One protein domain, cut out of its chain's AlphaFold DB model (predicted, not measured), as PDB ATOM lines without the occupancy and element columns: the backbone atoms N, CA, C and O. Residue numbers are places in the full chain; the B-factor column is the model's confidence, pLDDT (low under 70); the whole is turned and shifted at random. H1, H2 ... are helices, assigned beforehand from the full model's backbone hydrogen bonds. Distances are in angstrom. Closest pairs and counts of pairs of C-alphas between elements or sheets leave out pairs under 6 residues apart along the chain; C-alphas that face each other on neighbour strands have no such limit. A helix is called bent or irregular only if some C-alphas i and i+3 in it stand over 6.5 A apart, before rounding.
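AT A GLANCE: This is residues 93 to 148 and 203 to 324 of the 360 residues of an uncharacterized protein of Chitinophagaceae bacterium (UniProt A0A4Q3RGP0). Most of these helices run roughly along one axis, with H8 in the middle: H2 packs on one side of it, H5 and H7 on the other. H1 and H9 pack on H2, H3 covers H1, H4 crosses near one end of H7, and residues 319 to 324 of H10 stick out. The printed part has 178 residues with ten named helices, H1 to H10 in chain order, and no named strand; its class is all helix. It is compact, with a radius of gyration of the C-alphas of 16.8 A and spans of 53 by 46 by 34 A.

IN THESE COORDINATES: H1, residues 93 to 99, begins at C-alpha 93 (9.182, -29.001, 84.138). H2 is residues 104 to 119, 20.2 A long, and H3 residues 127 to 146, 28.2 A. After the cut come H4, residues 203 to 212, and H5, residues 215 to 233, 26.8 A. H5 is irregular, C-alphas 227 and 230 being 7.4 A apart, with a kink of 44 degrees near residue 227. H6 is residues 235 to 238. H7, residues 242 to 264, is the longest helix at 31.2 A and begins at (23.341, -25.262, 95.261). H8 is residues 274 to 290, 25.2 A, and H9 residues 297 to 310. H10, residues 312 to 324, is only just irregular, with C-alphas 314 and 317 6.6 A apart, and ends at C-alpha 324 (-1.397, -28.458, 52.710).

HOW THE PARTS SIT: H2 is the hub, touching four helices. It touches H8, closest C-alphas Ala 110 and Ala 281 at 4.9 A, at a shallow tilt of 17 degrees, opposite ways. With residues 107 to 111 alone it touches H1, its hairpin partner, C-alphas Leu 97 and Arg 107 being closest at 6.3 A. H9 touches H2, closest C-alphas Leu 109 and Ala 304 at 6.3 A. H10 and H2 touch only at their ends, closest C-alphas Ser 117 and Asn 314 at 6.3 A. H3 touches H1, closest C-alphas Ile 96 and Ala 140 at 5.3 A. H5, H7 and H8 form an up and down bundle, each running against the one before. H7 and H8, a hairpin, come closest at C-alphas Ile 254 and Phe 275, 5.8 A. H5 touches H7, closest C-alphas Leu 217 and Leu 255 at 6.8 A. H4 touches H7 about perpendicular, at 79 degrees, closest C-alphas Phe 206 and Val 263 at 6.3 A. H6 touches no helix. H3 and H7 are near each other. In H1, H2, H3, H4 and H9 every O i to N i+4 pair is within hydrogen-bond range; in H5 13 of 15 are, in H7 17 of 19, in H8 12 of 13 and in H10 5 of 9, while H6 is too short for such a pair.

THE WHOLE: The C-alphas farthest apart, Lys 236 and Arg 324, are 57.3 A from each other. Residues 149 to 202 are not printed, and C-alphas 148 and 203 are 37.9 A apart across the cut. Of the links printed whole, none is long. Mean pLDDT of the printed part is 91.1; residues 267 to 272 are under 70.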
ATOM      1  N   PHE A  93       7.995 -29.534  84.807       98.38
ATOM      2  CA  PHE A  93       9.182 -29.001  84.138       98.38
ATOM      3  C   PHE A  93       9.366 -27.507  84.427       98.38
ATOM      4  O   PHE A  93      10.420 -27.065  84.892       98.38
ATOM      5  N   ARG A  94       8.299 -26.716  84.268       98.38
ATOM      6  CA  ARG A  94       8.306 -25.294  84.624       98.38
ATOM      7  C   ARG A  94       8.680 -25.075  86.091       98.38
ATOM      8  O   ARG A  94       9.449 -24.163  86.401       98.38
ATOM      9  N   TYR A  95       8.113 -25.862  87.003       98.12
ATOM     10  CA  TYR A  95       8.405 -25.760  88.429       98.12
ATOM     11  C   TYR A  95       9.874 -26.074  88.734       98.12
ATOM     12  O   TYR A  95      10.500 -25.307  89.468       98.12
ATOM     13  N   ILE A  96      10.427 -27.132  88.133       98.12
ATOM     14  CA  ILE A  96      11.843 -27.506  88.232       98.12
ATOM     15  C   ILE A  96      12.720 -26.311  87.849       98.12
ATOM     16  O   ILE A  96      13.499 -25.838  88.674       98.12
ATOM     17  N   LEU A  97      12.518 -25.734  86.660       98.25
ATOM     18  CA  LEU A  97      13.318 -24.596  86.195       98.25
ATOM     19  C   LEU A  97      13.189 -23.364  87.105       98.25
ATOM     20  O   LEU A  97      14.166 -22.655  87.340       98.25
ATOM     21  N   LYS A  98      11.999 -23.107  87.668       97.31
ATOM     22  CA  LYS A  98      11.813 -22.028  88.655       97.31
ATOM     23  C   LYS A  98      12.551 -22.297  89.963       97.31
ATOM     24  O   LYS A  98      13.073 -21.355  90.551       97.31
ATOM     25  N   LYS A  99      12.573 -23.544  90.440       95.69
ATOM     26  CA  LYS A  99      13.276 -23.918  91.677       95.69
ATOM     27  C   LYS A  99      14.786 -23.925  91.533       95.69
ATOM     28  O   LYS A  99      15.472 -23.593  92.489       95.69
ATOM     29  N   LEU A 100      15.274 -24.213  90.336       96.12
ATOM     30  CA  LEU A 100      16.678 -24.066  89.977       96.12
ATOM     31  C   LEU A 100      17.087 -22.608  89.714       96.12
ATOM     32  O   LEU A 100      18.243 -22.356  89.395       96.12
ATOM     33  N   GLU A 101      16.153 -21.662  89.864       96.19
ATOM     34  CA  GLU A 101      16.358 -20.221  89.685       96.19
ATOM     35  C   GLU A 101      16.839 -19.828  88.282       96.19
ATOM     36  O   GLU A 101      17.638 -18.908  88.120       96.19
ATOM     37  N   PHE A 102      16.336 -20.505  87.248       96.81
ATOM     38  CA  PHE A 102      16.687 -20.148  85.875       96.81
ATOM     39  C   PHE A 102      16.051 -18.808  85.497       96.81
ATOM     40  O   PHE A 102      14.902 -18.522  85.873       96.81
ATOM     41  N   ASP A 103      16.786 -18.023  84.706       96.00
ATOM     42  CA  ASP A 103      16.320 -16.755  84.154       96.00
ATOM     43  C   ASP A 103      14.962 -16.926  83.456       96.00
ATOM     44  O   ASP A 103      14.651 -17.967  82.865       96.00
ATOM     45  N   ALA A 104      14.110 -15.905  83.553       96.19
ATOM     46  CA  ALA A 104      12.750 -15.991  83.043       96.19
ATOM     47  C   ALA A 104      12.688 -16.200  81.523       96.19
ATOM     48  O   ALA A 104      11.801 -16.920  81.066       96.19
ATOM     49  N   TYR A 105      13.611 -15.619  80.755       95.56
ATOM     50  CA  TYR A 105      13.673 -15.813  79.311       95.56
ATOM     51  C   TYR A 105      14.243 -17.184  78.955       95.56
ATOM     52  O   TYR A 105      13.646 -17.877  78.132       95.56
ATOM     53  N   ALA A 106      15.323 -17.621  79.614       96.38
ATOM     54  CA  ALA A 106      15.870 -18.969  79.416       96.38
ATOM     55  C   ALA A 106      14.821 -20.049  79.710       96.38
ATOM     56  O   ALA A 106      14.612 -20.955  78.905       96.38
ATOM     57  N   ARG A 107      14.100 -19.912  80.831       97.44
ATOM     58  CA  ARG A 107      13.009 -20.818  81.204       97.44
ATOM     59  C   ARG A 107      11.893 -20.829  80.165       97.44
ATOM     60  O   ARG A 107      11.418 -21.902  79.813       97.44
ATOM     61  N   PHE A 108      11.466 -19.661  79.688       97.56
ATOM     62  CA  PHE A 108      10.398 -19.566  78.694       97.56
ATOM     63  C   PHE A 108      10.782 -20.247  77.374       97.56
ATOM     64  O   PHE A 108      10.005 -21.027  76.832       97.56
ATOM     65  N   LEU A 109      11.994 -19.991  76.877       96.81
ATOM     66  CA  LEU A 109      12.495 -20.595  75.641       96.81
ATOM     67  C   LEU A 109      12.670 -22.109  75.780       96.81
ATOM     68  O   LEU A 109      12.256 -22.859  74.900       96.81
ATOM     69  N   ALA A 110      13.204 -22.573  76.908       97.50
ATOM     70  CA  ALA A 110      13.293 -23.997  77.198       97.50
ATOM     71  C   ALA A 110      11.919 -24.667  77.314       97.50
ATOM     72  O   ALA A 110      11.764 -25.811  76.898       97.50
ATOM     73  N   LEU A 111      10.917 -23.963  77.850       97.81
ATOM     74  CA  LEU A 111       9.541 -24.450  77.894       97.81
ATOM     75  C   LEU A 111       8.942 -24.567  76.489       97.81
ATOM     76  O   LEU A 111       8.253 -25.545  76.224       97.81
ATOM     77  N   ILE A 112       9.225 -23.622  75.585       96.75
ATOM     78  CA  ILE A 112       8.837 -23.754  74.173       96.75
ATOM     79  C   ILE A 112       9.444 -25.022  73.587       96.75
ATOM     80  O   ILE A 112       8.699 -25.807  73.011       96.75
ATOM     81  N   VAL A 113      10.752 -25.244  73.782       96.00
ATOM     82  CA  VAL A 113      11.411 -26.480  73.340       96.00
ATOM     83  C   VAL A 113      10.686 -27.686  73.925       96.00
ATOM     84  O   VAL A 113      10.183 -28.491  73.160       96.00
ATOM     85  N   PHE A 114      10.508 -27.767  75.246       96.38
ATOM     86  CA  PHE A 114       9.802 -28.879  75.894       96.38
ATOM     87  C   PHE A 114       8.411 -29.143  75.296       96.38
ATOM     88  O   PHE A 114       8.039 -30.289  75.048       96.38
ATOM     89  N   ILE A 115       7.634 -28.090  75.037       95.44
ATOM     90  CA  ILE A 115       6.289 -28.221  74.480       95.44
ATOM     91  C   ILE A 115       6.344 -28.763  73.052       95.44
ATOM     92  O   ILE A 115       5.699 -29.768  72.774       95.44
ATOM     93  N   ILE A 116       7.104 -28.134  72.153       92.50
ATOM     94  CA  ILE A 116       7.109 -28.504  70.726       92.50
ATOM     95  C   ILE A 116       7.807 -29.836  70.470       92.50
ATOM     96  O   ILE A 116       7.524 -30.503  69.479       92.50
ATOM     97  N   SER A 117       8.744 -30.193  71.340       89.44
ATOM     98  CA  SER A 117       9.677 -31.281  71.115       89.44
ATOM     99  C   SER A 117       9.288 -32.524  71.920       89.44
ATOM    100  O   SER A 117       9.422 -33.632  71.426       89.44
ATOM    101  N   PHE A 118       8.711 -32.375  73.112       92.38
ATOM    102  CA  PHE A 118       8.332 -33.511  73.952       92.38
ATOM    103  C   PHE A 118       6.819 -33.626  74.148       92.38
ATOM    104  O   PHE A 118       6.237 -34.659  73.821       92.38
ATOM    105  N   SER A 119       6.158 -32.581  74.645       93.31
ATOM    106  CA  SER A 119       4.743 -32.677  75.027       93.31
ATOM    107  C   SER A 119       3.810 -32.820  73.818       93.31
ATOM    108  O   SER A 119       2.982 -33.727  73.771       93.31
ATOM    109  N   PHE A 120       3.971 -31.961  72.811       90.94
ATOM    110  CA  PHE A 120       3.085 -31.904  71.650       90.94
ATOM    111  C   PHE A 120       3.173 -33.160  70.779       90.94
ATOM    112  O   PHE A 120       2.151 -33.616  70.290       90.94
ATOM    113  N   ILE A 121       4.365 -33.745  70.620       89.00
ATOM    114  CA  ILE A 121       4.593 -34.963  69.814       89.00
ATOM    115  C   ILE A 121       4.036 -36.213  70.516       89.00
ATOM    116  O   ILE A 121       3.620 -37.184  69.878       89.00
ATOM    117  N   ASN A 122       3.971 -36.188  71.847       90.81
ATOM    118  CA  ASN A 122       3.356 -37.235  72.653       90.81
ATOM    119  C   ASN A 122       1.888 -36.883  72.944       90.81
ATOM    120  O   ASN A 122       1.503 -36.616  74.075       90.81
ATOM    121  N   PHE A 123       1.054 -36.863  71.903       90.88
ATOM    122  CA  PHE A 123      -0.394 -36.616  72.009       90.88
ATOM    123  C   PHE A 123      -1.235 -37.891  72.196       90.88
ATOM    124  O   PHE A 123      -2.413 -37.805  72.538       90.88
ATOM    125  N   TRP A 124      -0.617 -39.067  72.059       91.88
ATOM    126  CA  TRP A 124      -1.175 -40.358  72.471       91.88
ATOM    127  C   TRP A 124      -0.454 -40.899  73.713       91.88
ATOM    128  O   TRP A 124       0.758 -40.682  73.825       91.88
ATOM    129  N   PRO A 125      -1.142 -41.646  74.602       91.31
ATOM    130  CA  PRO A 125      -0.490 -42.369  75.687       91.31
ATOM    131  C   PRO A 125       0.645 -43.253  75.186       91.31
ATOM    132  O   PRO A 125       0.504 -43.995  74.210       91.31
ATOM    133  N   TRP A 126       1.785 -43.148  75.860       90.44
ATOM    134  CA  TRP A 126       2.961 -43.954  75.582       90.44
ATOM    135  C   TRP A 126       3.746 -44.203  76.863       90.44
ATOM    136  O   TRP A 126       3.972 -43.280  77.646       90.44
ATOM    137  N   TYR A 127       4.178 -45.445  77.072       87.81
ATOM    138  CA  TYR A 127       4.778 -45.870  78.336       87.81
ATOM    139  C   TYR A 127       6.046 -45.087  78.688       87.81
ATOM    140  O   TYR A 127       6.152 -44.603  79.811       87.81
ATOM    141  N   ASN A 128       6.948 -44.855  77.726       87.62
ATOM    142  CA  ASN A 128       8.148 -44.047  77.967       87.62
ATOM    143  C   ASN A 128       7.793 -42.599  78.335       87.62
ATOM    144  O   ASN A 128       8.384 -42.032  79.248       87.62
ATOM    145  N   HIS A 129       6.782 -42.014  77.681       91.19
ATOM    146  CA  HIS A 129       6.326 -40.666  78.020       91.19
ATOM    147  C   HIS A 129       5.790 -40.596  79.456       91.19
ATOM    148  O   HIS A 129       6.162 -39.700  80.206       91.19
ATOM    149  N   THR A 130       4.946 -41.548  79.858       91.75
ATOM    150  CA  THR A 130       4.388 -41.591  81.216       91.75
ATOM    151  C   THR A 130       5.476 -41.752  82.282       91.75
ATOM    152  O   THR A 130       5.401 -41.091  83.314       91.75
ATOM    153  N   VAL A 131       6.509 -42.565  82.026       90.12
ATOM    154  CA  VAL A 131       7.665 -42.705  82.933       90.12
ATOM    155  C   VAL A 131       8.367 -41.360  83.130       90.12
ATOM    156  O   VAL A 131       8.547 -40.941  84.270       90.12
ATOM    157  N   ILE A 132       8.657 -40.639  82.044       92.75
ATOM    158  CA  ILE A 132       9.284 -39.310  82.111       92.75
ATOM    159  C   ILE A 132       8.364 -38.301  82.822       92.75
ATOM    160  O   ILE A 132       8.826 -37.466  83.595       92.75
ATOM    161  N   VAL A 133       7.040 -38.367  82.631       94.94
ATOM    162  CA  VAL A 133       6.100 -37.507  83.379       94.94
ATOM    163  C   VAL A 133       6.223 -37.756  84.884       94.94
ATOM    164  O   VAL A 133       6.289 -36.800  85.659       94.94
ATOM    165  N   TYR A 134       6.273 -39.020  85.311       93.06
ATOM    166  CA  TYR A 134       6.435 -39.373  86.723       93.06
ATOM    167  C   TYR A 134       7.796 -38.951  87.273       93.06
ATOM    168  O   TYR A 134       7.860 -38.424  88.384       93.06
ATOM    169  N   GLU A 135       8.859 -39.110  86.491       93.56
ATOM    170  CA  GLU A 135      10.200 -38.631  86.820       93.56
ATOM    171  C   GLU A 135      10.209 -37.108  87.029       93.56
ATOM    172  O   GLU A 135      10.645 -36.634  88.077       93.56
ATOM    173  N   LEU A 136       9.619 -36.326  86.117       96.12
ATOM    174  CA  LEU A 136       9.501 -34.869  86.250       96.12
ATOM    175  C   LEU A 136       8.721 -34.460  87.507       96.12
ATOM    176  O   LEU A 136       9.104 -33.515  88.201       96.12
ATOM    177  N   VAL A 137       7.630 -35.158  87.824       94.88
ATOM    178  CA  VAL A 137       6.858 -34.914  89.050       94.88
ATOM    179  C   VAL A 137       7.702 -35.231  90.289       94.88
ATOM    180  O   VAL A 137       7.752 -34.429  91.227       94.88
ATOM    181  N   ALA A 138       8.413 -36.361  90.289       90.75
ATOM    182  CA  ALA A 138       9.298 -36.762  91.378       90.75
ATOM    183  C   ALA A 138      10.445 -35.760  91.571       90.75
ATOM    184  O   ALA A 138      10.689 -35.322  92.696       90.75
ATOM    185  N   LEU A 139      11.087 -35.314  90.489       92.25
ATOM    186  CA  LEU A 139      12.124 -34.281  90.503       92.25
ATOM    187  C   LEU A 139      11.590 -32.942  91.015       92.25
ATOM    188  O   LEU A 139      12.257 -32.273  91.806       92.25
ATOM    189  N   ALA A 140      10.373 -32.548  90.634       94.38
ATOM    190  CA  ALA A 140       9.737 -31.346  91.162       94.38
ATOM    191  C   ALA A 140       9.558 -31.435  92.688       94.38
ATOM    192  O   ALA A 140       9.914 -30.499  93.414       94.38
ATOM    193  N   PHE A 141       9.070 -32.564  93.208       88.81
ATOM    194  CA  PHE A 141       8.961 -32.773  94.654       88.81
ATOM    195  C   PHE A 141      10.323 -32.852  95.347       88.81
ATOM    196  O   PHE A 141      10.508 -32.224  96.393       88.81
ATOM    197  N   LEU A 142      11.297 -33.530  94.744       85.94
ATOM    198  CA  LEU A 142      12.660 -33.619  95.254       85.94
ATOM    199  C   LEU A 142      13.296 -32.231  95.357       85.94
ATOM    200  O   LEU A 142      13.835 -31.881  96.399       85.94
ATOM    201  N   LEU A 143      13.172 -31.385  94.334       88.94
ATOM    202  CA  LEU A 143      13.681 -30.014  94.376       88.94
ATOM    203  C   LEU A 143      12.909 -29.140  95.366       88.94
ATOM    204  O   LEU A 143      13.517 -28.317  96.052       88.94
ATOM    205  N   LYS A 144      11.586 -29.325  95.499       88.06
ATOM    206  CA  LYS A 144      10.807 -28.670  96.564       88.06
ATOM    207  C   LYS A 144      11.403 -28.983  97.933       88.06
ATOM    208  O   LYS A 144      11.532 -28.075  98.749       88.06
ATOM    209  N   TYR A 145      11.761 -30.244  98.154       81.88
ATOM    210  CA  TYR A 145      12.381 -30.715  99.382       81.88
ATOM    211  C   TYR A 145      13.821 -30.195  99.542       81.88
ATOM    212  O   TYR A 145      14.153 -29.650 100.592       81.88
ATOM    213  N   ILE A 146      14.656 -30.256  98.496       81.06
ATOM    214  CA  ILE A 146      16.064 -29.824  98.542       81.06
ATOM    215  C   ILE A 146      16.218 -28.331  98.858       81.06
ATOM    216  O   ILE A 146      17.105 -27.933  99.622       81.06
ATOM    217  N   TYR A 147      15.347 -27.511  98.272       83.88
ATOM    218  CA  TYR A 147      15.314 -26.063  98.464       83.88
ATOM    219  C   TYR A 147      14.378 -25.628  99.599       83.88
ATOM    220  O   TYR A 147      14.167 -24.429  99.792       83.88
ATOM    221  N   ALA A 148      13.803 -26.565 100.361       79.19
ATOM    222  CA  ALA A 148      13.056 -26.210 101.558       79.19
ATOM    223  C   ALA A 148      14.019 -25.570 102.581       79.19
ATOM    224  O   ALA A 148      15.086 -26.139 102.840       79.19
ATOM    225  N   LEU A 203      27.926 -52.471  77.891       90.69
ATOM    226  CA  LEU A 203      28.801 -51.294  77.934       90.69
ATOM    227  C   LEU A 203      29.191 -50.811  76.524       90.69
ATOM    228  O   LEU A 203      29.281 -49.610  76.287       90.69
ATOM    229  N   ILE A 204      29.423 -51.755  75.605       93.62
ATOM    230  CA  ILE A 204      29.840 -51.463  74.232       93.62
ATOM    231  C   ILE A 204      28.748 -50.729  73.450       93.62
ATOM    232  O   ILE A 204      29.062 -49.728  72.817       93.62
ATOM    233  N   ASP A 205      27.480 -51.116  73.607       91.19
ATOM    234  CA  ASP A 205      26.344 -50.465  72.948       91.19
ATOM    235  C   ASP A 205      26.244 -48.980  73.341       91.19
ATOM    236  O   ASP A 205      25.948 -48.130  72.506       91.19
ATOM    237  N   PHE A 206      26.568 -48.625  74.595       91.25
ATOM    238  CA  PHE A 206      26.624 -47.217  75.016       91.25
ATOM    239  C   PHE A 206      27.741 -46.445  74.328       91.25
ATOM    240  O   PHE A 206      27.551 -45.283  73.970       91.25
ATOM    241  N   PHE A 207      28.912 -47.058  74.158       94.06
ATOM    242  CA  PHE A 207      30.015 -46.415  73.455       94.06
ATOM    243  C   PHE A 207      29.728 -46.283  71.964       94.06
ATOM    244  O   PHE A 207      30.004 -45.228  71.399       94.06
ATOM    245  N   GLU A 208      29.144 -47.301  71.340       93.56
ATOM    246  CA  GLU A 208      28.732 -47.254  69.940       93.56
ATOM    247  C   GLU A 208      27.663 -46.185  69.710       93.56
ATOM    248  O   GLU A 208      27.828 -45.342  68.828       93.56
ATOM    249  N   GLU A 209      26.632 -46.125  70.553       90.81
ATOM    250  CA  GLU A 209      25.592 -45.101  70.456       90.81
ATOM    251  C   GLU A 209      26.157 -43.693  70.714       90.81
ATOM    252  O   GLU A 209      25.891 -42.753  69.961       90.81
ATOM    253  N   PHE A 210      27.008 -43.524  71.731       92.56
ATOM    254  CA  PHE A 210      27.599 -42.223  72.048       92.56
ATOM    255  C   PHE A 210      28.584 -41.745  70.971       92.56
ATOM    256  O   PHE A 210      28.494 -40.609  70.488       92.56
ATOM    257  N   PHE A 211      29.551 -42.579  70.580       93.94
ATOM    258  CA  PHE A 211      30.606 -42.197  69.639       93.94
ATOM    259  C   PHE A 211      30.144 -42.270  68.183       93.94
ATOM    260  O   PHE A 211      30.399 -41.320  67.438       93.94
ATOM    261  N   GLY A 212      29.420 -43.323  67.802       91.38
ATOM    262  CA  GLY A 212      28.895 -43.530  66.453       91.38
ATOM    263  C   GLY A 212      27.649 -42.700  66.137       91.38
ATOM    264  O   GLY A 212      27.488 -42.272  64.996       91.38
ATOM    265  N   GLY A 213      26.811 -42.408  67.137       87.31
ATOM    266  CA  GLY A 213      25.521 -41.734  66.965       87.31
ATOM    267  C   GLY A 213      25.396 -40.394  67.697       87.31
ATOM    268  O   GLY A 213      26.311 -39.564  67.694       87.31
ATOM    269  N   SER A 214      24.219 -40.159  68.284       87.50
ATOM    270  CA  SER A 214      23.916 -39.145  69.310       87.50
ATOM    271  C   SER A 214      24.611 -37.767  69.184       87.50
ATOM    272  O   SER A 214      25.156 -37.216  70.145       87.50
ATOM    273  N   HIS A 215      24.573 -37.147  67.995       92.12
ATOM    274  CA  HIS A 215      25.219 -35.845  67.742       92.12
ATOM    275  C   HIS A 215      24.733 -34.727  68.677       92.12
ATOM    276  O   HIS A 215      25.546 -33.947  69.177       92.12
ATOM    277  N   TRP A 216      23.427 -34.665  68.957       92.12
ATOM    278  CA  TRP A 216      22.857 -33.648  69.844       92.12
ATOM    279  C   TRP A 216      23.327 -33.785  71.288       92.12
ATOM    280  O   TRP A 216      23.637 -32.783  71.930       92.12
ATOM    281  N   LEU A 217      23.435 -35.021  71.777       93.00
ATOM    282  CA  LEU A 217      23.932 -35.304  73.116       93.00
ATOM    283  C   LEU A 217      25.374 -34.803  73.276       93.00
ATOM    284  O   LEU A 217      25.672 -34.067  74.215       93.00
ATOM    285  N   LYS A 218      26.246 -35.135  72.311       94.75
ATOM    286  CA  LYS A 218      27.642 -34.669  72.272       94.75
ATOM    287  C   LYS A 218      27.732 -33.147  72.207       94.75
ATOM    288  O   LYS A 218      28.503 -32.544  72.952       94.75
ATOM    289  N   PHE A 219      26.919 -32.527  71.354       96.00
ATOM    290  CA  PHE A 219      26.867 -31.075  71.212       96.00
ATOM    291  C   PHE A 219      26.471 -30.382  72.525       96.00
ATOM    292  O   PHE A 219      27.146 -29.449  72.961       96.00
ATOM    293  N   TYR A 220      25.421 -30.858  73.198       96.69
ATOM    294  CA  TYR A 220      25.016 -30.287  74.480       96.69
ATOM    295  C   TYR A 220      26.029 -30.534  75.582       96.69
ATOM    296  O   TYR A 220      26.312 -29.607  76.336       96.69
ATOM    297  N   LEU A 221      26.593 -31.740  75.667       97.00
ATOM    298  CA  LEU A 221      27.617 -32.055  76.655       97.00
ATOM    299  C   LEU A 221      28.817 -31.112  76.508       97.00
ATOM    300  O   LEU A 221      29.253 -30.530  77.499       97.00
ATOM    301  N   LEU A 222      29.288 -30.891  75.277       97.62
ATOM    302  CA  LEU A 222      30.366 -29.948  74.985       97.62
ATOM    303  C   LEU A 222      30.030 -28.538  75.486       97.62
ATOM    304  O   LEU A 222      30.806 -27.956  76.242       97.62
ATOM    305  N   LEU A 223      28.866 -27.994  75.116       98.06
ATOM    306  CA  LEU A 223      28.467 -26.647  75.533       98.06
ATOM    307  C   LEU A 223      28.284 -26.527  77.048       98.06
ATOM    308  O   LEU A 223      28.721 -25.542  77.639       98.06
ATOM    309  N   ILE A 224      27.665 -27.519  77.688       97.69
ATOM    310  CA  ILE A 224      27.466 -27.541  79.140       97.69
ATOM    311  C   ILE A 224      28.814 -27.551  79.858       97.69
ATOM    312  O   ILE A 224      28.989 -26.782  80.805       97.69
ATOM    313  N   VAL A 225      29.770 -28.369  79.406       95.94
ATOM    314  CA  VAL A 225      31.121 -28.424  79.982       95.94
ATOM    315  C   VAL A 225      31.826 -27.085  79.797       95.94
ATOM    316  O   VAL A 225      32.249 -26.504  80.794       95.94
ATOM    317  N   LEU A 226      31.879 -26.549  78.573       97.06
ATOM    318  CA  LEU A 226      32.539 -25.273  78.270       97.06
ATOM    319  C   LEU A 226      31.972 -24.114  79.100       97.06
ATOM    320  O   LEU A 226      32.728 -23.377  79.731       97.06
ATOM    321  N   LEU A 227      30.645 -23.994  79.171       96.94
ATOM    322  CA  LEU A 227      29.967 -22.958  79.959       96.94
ATOM    323  C   LEU A 227      30.121 -23.159  81.475       96.94
ATOM    324  O   LEU A 227      29.870 -22.231  82.244       96.94
ATOM    325  N   SER A 228      30.532 -24.351  81.916       95.75
ATOM    326  CA  SER A 228      30.747 -24.673  83.329       95.75
ATOM    327  C   SER A 228      32.214 -24.599  83.757       95.75
ATOM    328  O   SER A 228      32.458 -24.550  84.961       95.75
ATOM    329  N   VAL A 229      33.186 -24.535  82.832       95.50
ATOM    330  CA  VAL A 229      34.631 -24.492  83.152       95.50
ATOM    331  C   VAL A 229      34.976 -23.452  84.229       95.50
ATOM    332  O   VAL A 229      35.616 -23.845  85.208       95.50
ATOM    333  N   PRO A 230      34.517 -22.182  84.155       93.94
ATOM    334  CA  PRO A 230      34.850 -21.189  85.181       93.94
ATOM    335  C   PRO A 230      34.379 -21.598  86.584       93.94
ATOM    336  O   PRO A 230      35.034 -21.319  87.585       93.94
ATOM    337  N   HIS A 231      33.250 -22.305  86.671       91.88
ATOM    338  CA  HIS A 231      32.715 -22.794  87.937       91.88
ATOM    339  C   HIS A 231      33.404 -24.078  88.415       91.88
ATOM    340  O   HIS A 231      33.585 -24.258  89.621       91.88
ATOM    341  N   LEU A 232      33.820 -24.954  87.498       90.06
ATOM    342  CA  LEU A 232      34.542 -26.185  87.829       90.06
ATOM    343  C   LEU A 232      35.963 -25.895  88.337       90.06
ATOM    344  O   LEU A 232      36.428 -26.578  89.244       90.06
ATOM    345  N   GLN A 233      36.620 -24.836  87.852       94.44
ATOM    346  CA  GLN A 233      37.920 -24.392  88.380       94.44
ATOM    347  C   GLN A 233      37.855 -24.021  89.870       94.44
ATOM    348  O   GLN A 233      38.813 -24.224  90.612       94.44
ATOM    349  N   GLN A 234      36.702 -23.538  90.334       94.19
ATOM    350  CA  GLN A 234      36.443 -23.199  91.734       94.19
ATOM    351  C   GLN A 234      35.571 -24.261  92.430       94.19
ATOM    352  O   GLN A 234      34.781 -23.935  93.316       94.19
ATOM    353  N   TRP A 235      35.697 -25.542  92.053       90.38
ATOM    354  CA  TRP A 235      34.834 -26.633  92.533       90.38
ATOM    355  C   TRP A 235      34.661 -26.664  94.056       90.38
ATOM    356  O   TRP A 235      33.537 -26.755  94.541       90.38
ATOM    357  N   LYS A 236      35.751 -26.522  94.825       89.31
ATOM    358  CA  LYS A 236      35.696 -26.542  96.300       89.31
ATOM    359  C   LYS A 236      34.814 -25.431  96.879       89.31
ATOM    360  O   LYS A 236      34.161 -25.650  97.890       89.31
ATOM    361  N   GLN A 237      34.788 -24.260  96.243       89.00
ATOM    362  CA  GLN A 237      33.948 -23.132  96.659       89.00
ATOM    363  C   GLN A 237      32.514 -23.307  96.143       89.00
ATOM    364  O   GLN A 237      31.543 -23.044  96.850       89.00
ATOM    365  N   ASN A 238      32.376 -23.805  94.913       87.56
ATOM    366  CA  ASN A 238      31.091 -23.917  94.237       87.56
ATOM    367  C   ASN A 238      30.270 -25.131  94.658       87.56
ATOM    368  O   ASN A 238      29.052 -25.064  94.523       87.56
ATOM    369  N   ILE A 239      30.869 -26.192  95.215       87.88
ATOM    370  CA  ILE A 239      30.135 -27.383  95.677       87.88
ATOM    371  C   ILE A 239      29.053 -27.028  96.713       87.88
ATOM    372  O   ILE A 239      27.974 -27.616  96.729       87.88
ATOM    373  N   SER A 240      29.306 -25.998  97.526       84.94
ATOM    374  CA  SER A 240      28.349 -25.456  98.494       84.94
ATOM    375  C   SER A 240      27.268 -24.581  97.846       84.94
ATOM    376  O   SER A 240      26.196 -24.381  98.426       84.94
ATOM    377  N   ASN A 241      27.501 -24.075  96.633       89.19
ATOM    378  CA  ASN A 241      26.548 -23.263  95.894       89.19
ATOM    379  C   ASN A 241      25.553 -24.139  95.119       89.19
ATOM    380  O   ASN A 241      25.704 -24.440  93.931       89.19
ATOM    381  N   LYS A 242      24.462 -24.484  95.806       87.69
ATOM    382  CA  LYS A 242      23.341 -25.262  95.261       87.69
ATOM    383  C   LYS A 242      22.782 -24.699  93.950       87.69
ATOM    384  O   LYS A 242      22.368 -25.475  93.096       87.69
ATOM    385  N   LYS A 243      22.800 -23.373  93.760       91.06
ATOM    386  CA  LYS A 243      22.294 -22.709  92.542       91.06
ATOM    387  C   LYS A 243      23.159 -22.974  91.313       91.06
ATOM    388  O   LYS A 243      22.712 -22.765  90.194       91.06
ATOM    389  N   ILE A 244      24.398 -23.416  91.502       90.88
ATOM    390  CA  ILE A 244      25.303 -23.763  90.407       90.88
ATOM    391  C   ILE A 244      25.320 -25.274  90.204       90.88
ATOM    392  O   ILE A 244      25.107 -25.748  89.089       90.88
ATOM    393  N   ILE A 245      25.529 -26.016  91.289       91.06
ATOM    394  CA  ILE A 245      25.830 -27.447  91.233       91.06
ATOM    395  C   ILE A 245      24.597 -28.290  90.953       91.06
ATOM    396  O   ILE A 245      24.677 -29.196  90.132       91.06
ATOM    397  N   ILE A 246      23.453 -27.994  91.578       92.62
ATOM    398  CA  ILE A 246      22.245 -28.801  91.367       92.62
ATOM    399  C   ILE A 246      21.777 -28.707  89.910       92.62
ATOM    400  O   ILE A 246      21.579 -29.760  89.310       92.62
ATOM    401  N   PRO A 247      21.661 -27.513  89.289       95.50
ATOM    402  CA  PRO A 247      21.361 -27.430  87.863       95.50
ATOM    403  C   PRO A 247      22.340 -28.189  86.975       95.50
ATOM    404  O   PRO A 247      21.916 -28.838  86.024       95.50
ATOM    405  N   PHE A 248      23.638 -28.097  87.272       95.94
ATOM    406  CA  PHE A 248      24.684 -28.752  86.493       95.94
ATOM    407  C   PHE A 248      24.571 -30.277  86.575       95.94
ATOM    408  O   PHE A 248      24.460 -30.935  85.545       95.94
ATOM    409  N   LEU A 249      24.517 -30.826  87.793       94.81
ATOM    410  CA  LEU A 249      24.397 -32.265  88.022       94.81
ATOM    411  C   LEU A 249      23.074 -32.822  87.505       94.81
ATOM    412  O   LEU A 249      23.074 -33.894  86.915       94.81
ATOM    413  N   LEU A 250      21.964 -32.097  87.683       95.94
ATOM    414  CA  LEU A 250      20.676 -32.520  87.143       95.94
ATOM    415  C   LEU A 250      20.723 -32.575  85.617       95.94
ATOM    416  O   LEU A 250      20.335 -33.577  85.037       95.94
ATOM    417  N   THR A 251      21.230 -31.526  84.964       97.31
ATOM    418  CA  THR A 251      21.309 -31.499  83.496       97.31
ATOM    419  C   THR A 251      22.212 -32.619  82.984       97.31
ATOM    420  O   THR A 251      21.841 -33.306  82.039       97.31
ATOM    421  N   LEU A 252      23.359 -32.860  83.631       96.69
ATOM    422  CA  LEU A 252      24.243 -33.974  83.285       96.69
ATOM    423  C   LEU A 252      23.566 -35.334  83.499       96.69
ATOM    424  O   LEU A 252      23.669 -36.195  82.633       96.69
ATOM    425  N   GLY A 253      22.847 -35.511  84.609       96.00
ATOM    426  CA  GLY A 253      22.083 -36.724  84.900       96.00
ATOM    427  C   GLY A 253      21.034 -37.016  83.830       96.00
ATOM    428  O   GLY A 253      20.989 -38.130  83.329       96.00
ATOM    429  N   ILE A 254      20.287 -35.996  83.401       96.12
ATOM    430  CA  ILE A 254      19.291 -36.098  82.323       96.12
ATOM    431  C   ILE A 254      19.948 -36.447  80.973       96.12
ATOM    432  O   ILE A 254      19.384 -37.201  80.184       96.12
ATOM    433  N   LEU A 255      21.153 -35.934  80.686       95.50
ATOM    434  CA  LEU A 255      21.902 -36.325  79.482       95.50
ATOM    435  C   LEU A 255      22.396 -37.778  79.553       95.50
ATOM    436  O   LEU A 255      22.325 -38.499  78.561       95.50
ATOM    437  N   VAL A 256      22.886 -38.217  80.712       94.62
ATOM    438  CA  VAL A 256      23.280 -39.619  80.921       94.62
ATOM    439  C   VAL A 256      22.064 -40.530  80.792       94.62
ATOM    440  O   VAL A 256      22.141 -41.550  80.122       94.62
ATOM    441  N   GLU A 257      20.927 -40.148  81.362       93.25
ATOM    442  CA  GLU A 257      19.671 -40.874  81.211       93.25
ATOM    443  C   GLU A 257      19.210 -40.945  79.753       93.25
ATOM    444  O   GLU A 257      18.781 -42.002  79.302       93.25
ATOM    445  N   ALA A 258      19.366 -39.873  78.975       92.12
ATOM    446  CA  ALA A 258      19.082 -39.904  77.544       92.12
ATOM    447  C   ALA A 258      19.942 -40.931  76.791       92.12
ATOM    448  O   ALA A 258      19.420 -41.655  75.943       92.12
ATOM    449  N   LEU A 259      21.233 -41.031  77.135       91.44
ATOM    450  CA  LEU A 259      22.127 -42.071  76.612       91.44
ATOM    451  C   LEU A 259      21.719 -43.471  77.088       91.44
ATOM    452  O   LEU A 259      21.831 -44.449  76.352       91.44
ATOM    453  N   LEU A 260      21.233 -43.586  78.326       90.44
ATOM    454  CA  LEU A 260      20.707 -44.847  78.834       90.44
ATOM    455  C   LEU A 260      19.469 -45.279  78.044       90.44
ATOM    456  O   LEU A 260      19.359 -46.442  77.652       90.44
ATOM    457  N   PHE A 261      18.558 -44.349  77.759       88.00
ATOM    458  CA  PHE A 261      17.343 -44.621  77.000       88.00
ATOM    459  C   PHE A 261      17.604 -44.995  75.547       88.00
ATOM    460  O   PHE A 261      16.899 -45.865  75.040       88.00
ATOM    461  N   SER A 262      18.595 -44.391  74.884       87.00
ATOM    462  CA  SER A 262      18.912 -44.718  73.489       87.00
ATOM    463  C   SER A 262      19.385 -46.161  73.307       87.00
ATOM    464  O   SER A 262      19.139 -46.743  72.259       87.00
ATOM    465  N   VAL A 263      19.999 -46.755  74.333       87.81
ATOM    466  CA  VAL A 263      20.441 -48.159  74.300       87.81
ATOM    467  C   VAL A 263      19.373 -49.112  74.840       87.81
ATOM    468  O   VAL A 263      19.139 -50.183  74.291       87.81
ATOM    469  N   THR A 264      18.694 -48.739  75.927       84.69
ATOM    470  CA  THR A 264      17.807 -49.669  76.656       84.69
ATOM    471  C   THR A 264      16.368 -49.704  76.140       84.69
ATOM    472  O   THR A 264      15.603 -50.623  76.474       84.69
ATOM    473  N   SER A 265      15.972 -48.714  75.339       79.69
ATOM    474  CA  SER A 265      14.609 -48.553  74.850       79.69
ATOM    475  C   SER A 265      14.614 -48.364  73.337       79.69
ATOM    476  O   SER A 265      15.369 -47.559  72.804       79.69
ATOM    477  N   TYR A 266      13.731 -49.084  72.638       70.44
ATOM    478  CA  TYR A 266      13.499 -48.934  71.196       70.44
ATOM    479  C   TYR A 266      12.729 -47.640  70.916       70.44
ATOM    480  O   TYR A 266      11.572 -47.640  70.488       70.44
ATOM    481  N   VAL A 267      13.345 -46.517  71.256       69.88
ATOM    482  CA  VAL A 267      12.802 -45.196  71.009       69.88
ATOM    483  C   VAL A 267      13.287 -44.768  69.633       69.88
ATOM    484  O   VAL A 267      14.491 -44.809  69.389       69.88
ATOM    485  N   PRO A 268      12.385 -44.355  68.723       68.75
ATOM    486  CA  PRO A 268      12.807 -43.716  67.488       68.75
ATOM    487  C   PRO A 268      13.836 -42.617  67.793       68.75
ATOM    488  O   PRO A 268      13.651 -41.911  68.789       68.75
ATOM    489  N   PRO A 269      14.871 -42.425  66.959       64.69
ATOM    490  CA  PRO A 269      15.891 -41.394  67.180       64.69
ATOM    491  C   PRO A 269      15.291 -40.012  67.488       64.69
ATOM    492  O   PRO A 269      15.811 -39.263  68.312       64.69
ATOM    493  N   ASP A 270      14.119 -39.735  66.911       63.78
ATOM    494  CA  ASP A 270      13.362 -38.496  67.067       63.78
ATOM    495  C   ASP A 270      12.362 -38.496  68.244       63.78
ATOM    496  O   ASP A 270      11.473 -37.657  68.266       63.78
ATOM    497  N   ASN A 271      12.415 -39.426  69.205       66.62
ATOM    498  CA  ASN A 271      11.473 -39.466  70.346       66.62
ATOM    499  C   ASN A 271      12.139 -39.282  71.724       66.62
ATOM    500  O   ASN A 271      11.431 -39.068  72.712       66.62
ATOM    501  N   ASN A 272      13.471 -39.289  71.815       62.91
ATOM    502  CA  ASN A 272      14.204 -39.028  73.061       62.91
ATOM    503  C   ASN A 272      14.336 -37.521  73.327       62.91
ATOM    504  O   ASN A 272      15.437 -37.010  73.405       62.91
ATOM    505  N   ILE A 273      13.245 -36.754  73.411       73.69
ATOM    506  CA  ILE A 273      13.378 -35.295  73.227       73.69
ATOM    507  C   ILE A 273      13.410 -34.467  74.531       73.69
ATOM    508  O   ILE A 273      13.893 -33.331  74.546       73.69
ATOM    509  N   PHE A 274      12.978 -35.013  75.673       86.62
ATOM    510  CA  PHE A 274      12.886 -34.219  76.912       86.62
ATOM    511  C   PHE A 274      14.240 -33.669  77.396       86.62
ATOM    512  O   PHE A 274      14.300 -32.568  77.945       86.62
ATOM    513  N   PHE A 275      15.348 -34.377  77.150       93.69
ATOM    514  CA  PHE A 275      16.669 -33.919  77.582       93.69
ATOM    515  C   PHE A 275      17.100 -32.625  76.884       93.69
ATOM    516  O   PHE A 275      17.816 -31.807  77.469       93.69
ATOM    517  N   HIS A 276      16.624 -32.389  75.656       94.56
ATOM    518  CA  HIS A 276      16.959 -31.187  74.905       94.56
ATOM    519  C   HIS A 276      16.465 -29.930  75.617       94.56
ATOM    520  O   HIS A 276      17.182 -28.934  75.659       94.56
ATOM    521  N   SER A 277      15.275 -29.959  76.225       95.69
ATOM    522  CA  SER A 277      14.771 -28.790  76.946       95.69
ATOM    523  C   SER A 277      15.566 -28.507  78.217       95.69
ATOM    524  O   SER A 277      15.769 -27.339  78.533       95.69
ATOM    525  N   PHE A 278      16.073 -29.528  78.917       97.31
ATOM    526  CA  PHE A 278      16.983 -29.331  80.056       97.31
ATOM    527  C   PHE A 278      18.329 -28.754  79.618       97.31
ATOM    528  O   PHE A 278      18.791 -27.768  80.197       97.31
ATOM    529  N   ALA A 279      18.927 -29.312  78.563       97.31
ATOM    530  CA  ALA A 279      20.180 -28.814  78.010       97.31
ATOM    531  C   ALA A 279      20.052 -27.360  77.535       97.31
ATOM    532  O   ALA A 279      20.844 -26.507  77.933       97.31
ATOM    533  N   VAL A 280      19.013 -27.055  76.751       97.00
ATOM    534  CA  VAL A 280      18.717 -25.697  76.275       97.00
ATOM    535  C   VAL A 280      18.477 -24.751  77.448       97.00
ATOM    536  O   VAL A 280      19.022 -23.651  77.450       97.00
ATOM    537  N   ALA A 281      17.721 -25.169  78.468       97.50
ATOM    538  CA  ALA A 281      17.504 -24.359  79.661       97.50
ATOM    539  C   ALA A 281      18.833 -23.983  80.330       97.50
ATOM    540  O   ALA A 281      19.053 -22.810  80.631       97.50
ATOM    541  N   PHE A 282      19.720 -24.961  80.538       98.06
ATOM    542  CA  PHE A 282      21.007 -24.738  81.192       98.06
ATOM    543  C   PHE A 282      21.913 -23.839  80.348       98.06
ATOM    544  O   PHE A 282      22.440 -22.848  80.855       98.06
ATOM    545  N   ILE A 283      22.055 -24.153  79.057       97.69
ATOM    546  CA  ILE A 283      22.893 -23.410  78.111       97.69
ATOM    547  C   ILE A 283      22.422 -21.959  78.018       97.69
ATOM    548  O   ILE A 283      23.219 -21.052  78.241       97.69
ATOM    549  N   LEU A 284      21.128 -21.720  77.776       96.31
ATOM    550  CA  LEU A 284      20.580 -20.364  77.687       96.31
ATOM    551  C   LEU A 284      20.751 -19.597  78.997       96.31
ATOM    552  O   LEU A 284      21.132 -18.430  78.973       96.31
ATOM    553  N   ASN A 285      20.518 -20.244  80.141       96.88
ATOM    554  CA  ASN A 285      20.691 -19.607  81.441       96.88
ATOM    555  C   ASN A 285      22.147 -19.157  81.668       96.88
ATOM    556  O   ASN A 285      22.383 -18.062  82.173       96.88
ATOM    557  N   ARG A 286      23.128 -19.967  81.251       96.38
ATOM    558  CA  ARG A 286      24.554 -19.609  81.329       96.38
ATOM    559  C   ARG A 286      24.949 -18.554  80.300       96.38
ATOM    560  O   ARG A 286      25.649 -17.610  80.646       96.38
ATOM    561  N   MET A 287      24.468 -18.665  79.065       94.88
ATOM    562  CA  MET A 287      24.752 -17.690  78.011       94.88
ATOM    563  C   MET A 287      24.192 -16.304  78.338       94.88
ATOM    564  O   MET A 287      24.888 -15.315  78.137       94.88
ATOM    565  N   LEU A 288      22.977 -16.210  78.889       93.69
ATOM    566  CA  LEU A 288      22.391 -14.928  79.299       93.69
ATOM    567  C   LEU A 288      23.176 -14.257  80.432       93.69
ATOM    568  O   LEU A 288      23.223 -13.031  80.489       93.69
ATOM    569  N   ALA A 289      23.815 -15.041  81.306       92.44
ATOM    570  CA  ALA A 289      24.712 -14.505  82.326       92.44
ATOM    571  C   ALA A 289      26.016 -13.947  81.723       92.44
ATOM    572  O   ALA A 289      26.558 -12.977  82.247       92.44
ATOM    573  N   LEU A 290      26.504 -14.532  80.622       93.19
ATOM    574  CA  LEU A 290      27.715 -14.089  79.917       93.19
ATOM    575  C   LEU A 290      27.464 -12.926  78.951       93.19
ATOM    576  O   LEU A 290      28.359 -12.116  78.724       93.19
ATOM    577  N   VAL A 291      26.255 -12.824  78.394       92.50
ATOM    578  CA  VAL A 291      25.881 -11.784  77.425       92.50
ATOM    579  C   VAL A 291      24.624 -11.039  77.900       92.50
ATOM    580  O   VAL A 291      23.543 -11.195  77.318       92.50
ATOM    581  N   PRO A 292      24.731 -10.189  78.944       88.19
ATOM    582  CA  PRO A 292      23.576  -9.495  79.516       88.19
ATOM    583  C   PRO A 292      22.851  -8.583  78.521       88.19
ATOM    584  O   PRO A 292      21.662  -8.319  78.682       88.19
ATOM    585  N   SER A 293      23.534  -8.128  77.463       87.62
ATOM    586  CA  SER A 293      22.941  -7.299  76.408       87.62
ATOM    587  C   SER A 293      21.800  -8.000  75.663       87.62
ATOM    588  O   SER A 293      20.898  -7.322  75.179       87.62
ATOM    589  N   VAL A 294      21.784  -9.338  75.623       87.31
ATOM    590  CA  VAL A 294      20.706 -10.139  75.013       87.31
ATOM    591  C   VAL A 294      19.523 -10.326  75.976       87.31
ATOM    592  O   VAL A 294      18.423 -10.671  75.542       87.31
ATOM    593  N   ASN A 295      19.687 -10.005  77.266       89.62
ATOM    594  CA  ASN A 295      18.647 -10.076  78.298       89.62
ATOM    595  C   ASN A 295      17.660  -8.888  78.224       89.62
ATOM    596  O   ASN A 295      17.327  -8.227  79.209       89.62
ATOM    597  N   ASN A 296      17.184  -8.583  77.018       91.12
ATOM    598  CA  ASN A 296      16.191  -7.553  76.746       91.12
ATOM    599  C   ASN A 296      15.045  -8.130  75.893       91.12
ATOM    600  O   ASN A 296      15.077  -9.285  75.476       91.12
ATOM    601  N   ARG A 297      13.988  -7.341  75.652       91.75
ATOM    602  CA  ARG A 297      12.806  -7.831  74.915       91.75
ATOM    603  C   ARG A 297      13.145  -8.234  73.477       91.75
ATOM    604  O   ARG A 297      12.662  -9.260  73.019       91.75
ATOM    605  N   THR A 298      13.968  -7.449  72.791       92.25
ATOM    606  CA  THR A 298      14.369  -7.705  71.402       92.25
ATOM    607  C   THR A 298      15.203  -8.975  71.301       92.25
ATOM    608  O   THR A 298      14.867  -9.856  70.515       92.25
ATOM    609  N   GLY A 299      16.227  -9.113  72.149       91.19
ATOM    610  CA  GLY A 299      17.059 -10.314  72.224       91.19
ATOM    611  C   GLY A 299      16.231 -11.564  72.516       91.19
ATOM    612  O   GLY A 299      16.401 -12.583  71.853       91.19
ATOM    613  N   PHE A 300      15.254 -11.456  73.419       91.81
ATOM    614  CA  PHE A 300      14.304 -12.529  73.696       91.81
ATOM    615  C   PHE A 300      13.471 -12.935  72.470       91.81
ATOM    616  O   PHE A 300      13.379 -14.126  72.181       91.81
ATOM    617  N   TYR A 301      12.875 -11.989  71.735       93.19
ATOM    618  CA  TYR A 301      12.073 -12.323  70.549       93.19
ATOM    619  C   TYR A 301      12.919 -12.934  69.431       93.19
ATOM    620  O   TYR A 301      12.499 -13.920  68.829       93.19
ATOM    621  N   VAL A 302      14.121 -12.402  69.195       93.38
ATOM    622  CA  VAL A 302      15.071 -12.982  68.236       93.38
ATOM    623  C   VAL A 302      15.419 -14.414  68.644       93.38
ATOM    624  O   VAL A 302      15.309 -15.325  67.828       93.38
ATOM    625  N   ALA A 303      15.752 -14.640  69.916       92.38
ATOM    626  CA  ALA A 303      16.042 -15.976  70.425       92.38
ATOM    627  C   ALA A 303      14.839 -16.924  70.287       92.38
ATOM    628  O   ALA A 303      15.017 -18.073  69.896       92.38
ATOM    629  N   ALA A 304      13.614 -16.451  70.535       92.69
ATOM    630  CA  ALA A 304      12.399 -17.244  70.356       92.69
ATOM    631  C   ALA A 304      12.200 -17.681  68.899       92.69
ATOM    632  O   ALA A 304      11.935 -18.855  68.651       92.69
ATOM    633  N   VAL A 305      12.382 -16.769  67.940       94.81
ATOM    634  CA  VAL A 305      12.298 -17.087  66.507       94.81
ATOM    635  C   VAL A 305      13.376 -18.090  66.105       94.81
ATOM    636  O   VAL A 305      13.067 -19.067  65.430       94.81
ATOM    637  N   LEU A 306      14.620 -17.901  66.555       94.12
ATOM    638  CA  LEU A 306      15.718 -18.820  66.249       94.12
ATOM    639  C   LEU A 306      15.495 -20.214  66.847       94.12
ATOM    640  O   LEU A 306      15.744 -21.210  66.173       94.12
ATOM    641  N   VAL A 307      14.982 -20.302  68.078       92.12
ATOM    642  CA  VAL A 307      14.619 -21.580  68.710       92.12
ATOM    643  C   VAL A 307      13.503 -22.266  67.924       92.12
ATOM    644  O   VAL A 307      13.620 -23.449  67.617       92.12
ATOM    645  N   LEU A 308      12.446 -21.542  67.547       93.38
ATOM    646  CA  LEU A 308      11.367 -22.108  66.738       93.38
ATOM    647  C   LEU A 308      11.867 -22.564  65.365       93.38
ATOM    648  O   LEU A 308      11.470 -23.633  64.910       93.38
ATOM    649  N   LEU A 309      12.745 -21.796  64.720       94.06
ATOM    650  CA  LEU A 309      13.331 -22.153  63.430       94.06
ATOM    651  C   LEU A 309      14.187 -23.420  63.535       94.06
ATOM    652  O   LEU A 309      14.032 -24.332  62.727       94.06
ATOM    653  N   TRP A 310      15.041 -23.500  64.555       92.06
ATOM    654  CA  TRP A 310      15.887 -24.665  64.813       92.06
ATOM    655  C   TRP A 310      15.040 -25.925  65.036       92.06
ATOM    656  O   TRP A 310      15.288 -26.960  64.425       92.06
ATOM    657  N   TRP A 311      13.980 -25.824  65.834       90.56
ATOM    658  CA  TRP A 311      13.091 -26.947  66.139       90.56
ATOM    659  C   TRP A 311      11.978 -27.174  65.111       90.56
ATOM    660  O   TRP A 311      11.093 -28.004  65.333       90.56
ATOM    661  N   SER A 312      12.017 -26.470  63.978       92.56
ATOM    662  CA  SER A 312      10.995 -26.579  62.937       92.56
ATOM    663  C   SER A 312      10.760 -27.986  62.396       92.56
ATOM    664  O   SER A 312       9.586 -28.310  62.219       92.56
ATOM    665  N   PRO A 313      11.762 -28.875  62.217       88.69
ATOM    666  CA  PRO A 313      11.502 -30.219  61.698       88.69
ATOM    667  C   PRO A 313      10.475 -31.005  62.527       88.69
ATOM    668  O   PRO A 313       9.626 -31.694  61.961       88.69
ATOM    669  N   ASN A 314      10.486 -30.825  63.852       85.06
ATOM    670  CA  ASN A 314       9.641 -31.574  64.782       85.06
ATOM    671  C   ASN A 314       8.157 -31.241  64.651       85.06
ATOM    672  O   ASN A 314       7.313 -32.135  64.674       85.06
ATOM    673  N   TYR A 315       7.825 -29.957  64.514       87.19
ATOM    674  CA  TYR A 315       6.431 -29.532  64.400       87.19
ATOM    675  C   TYR A 315       5.986 -29.344  62.946       87.19
ATOM    676  O   TYR A 315       4.787 -29.377  62.672       87.19
ATOM    677  N   TRP A 316       6.914 -29.197  61.992       89.44
ATOM    678  CA  TRP A 316       6.588 -28.965  60.584       89.44
ATOM    679  C   TRP A 316       5.743 -30.092  59.995       89.44
ATOM    680  O   TRP A 316       4.763 -29.818  59.308       89.44
ATOM    681  N   ARG A 317       6.054 -31.353  60.326       83.69
ATOM    682  CA  ARG A 317       5.265 -32.516  59.887       83.69
ATOM    683  C   ARG A 317       3.785 -32.391  60.263       83.69
ATOM    684  O   ARG A 317       2.918 -32.732  59.466       83.69
ATOM    685  N   TYR A 318       3.490 -31.867  61.448       84.69
ATOM    686  CA  TYR A 318       2.117 -31.642  61.907       84.69
ATOM    687  C   TYR A 318       1.509 -30.386  61.277       84.69
ATOM    688  O   TYR A 318       0.353 -30.400  60.859       84.69
ATOM    689  N   MET A 319       2.304 -29.322  61.119       86.19
ATOM    690  CA  MET A 319       1.877 -28.104  60.424       86.19
ATOM    691  C   MET A 319       1.502 -28.359  58.964       86.19
ATOM    692  O   MET A 319       0.619 -27.680  58.449       86.19
ATOM    693  N   GLN A 320       2.091 -29.358  58.302       85.69
ATOM    694  CA  GLN A 320       1.711 -29.737  56.938       85.69
ATOM    695  C   GLN A 320       0.232 -30.119  56.819       85.69
ATOM    696  O   GLN A 320      -0.365 -29.843  55.785       85.69
ATOM    697  N   VAL A 321      -0.397 -30.672  57.859       81.19
ATOM    698  CA  VAL A 321      -1.847 -30.955  57.852       81.19
ATOM    699  C   VAL A 321      -2.661 -29.672  57.691       81.19
ATOM    700  O   VAL A 321      -3.674 -29.658  56.997       81.19
ATOM    701  N   ILE A 322      -2.193 -28.593  58.318       81.50
ATOM    702  CA  ILE A 322      -2.842 -27.281  58.313       81.50
ATOM    703  C   ILE A 322      -2.492 -26.514  57.036       81.50
ATOM    704  O   ILE A 322      -3.353 -25.856  56.468       81.50
ATOM    705  N   VAL A 323      -1.240 -26.596  56.578       85.31
ATOM    706  CA  VAL A 323      -0.720 -25.811  55.446       85.31
ATOM    707  C   VAL A 323      -1.093 -26.422  54.095       85.31
ATOM    708  O   VAL A 323      -1.351 -25.682  53.150       85.31
ATOM    709  N   ARG A 324      -1.161 -27.755  53.983       79.94
ATOM    710  CA  ARG A 324      -1.397 -28.458  52.710       79.94
ATOM    711  C   ARG A 324      -2.678 -28.039  51.974       79.94
ATOM    712  O   ARG A 324      -2.607 -27.928  50.758       79.94
TER     713      ARG A 324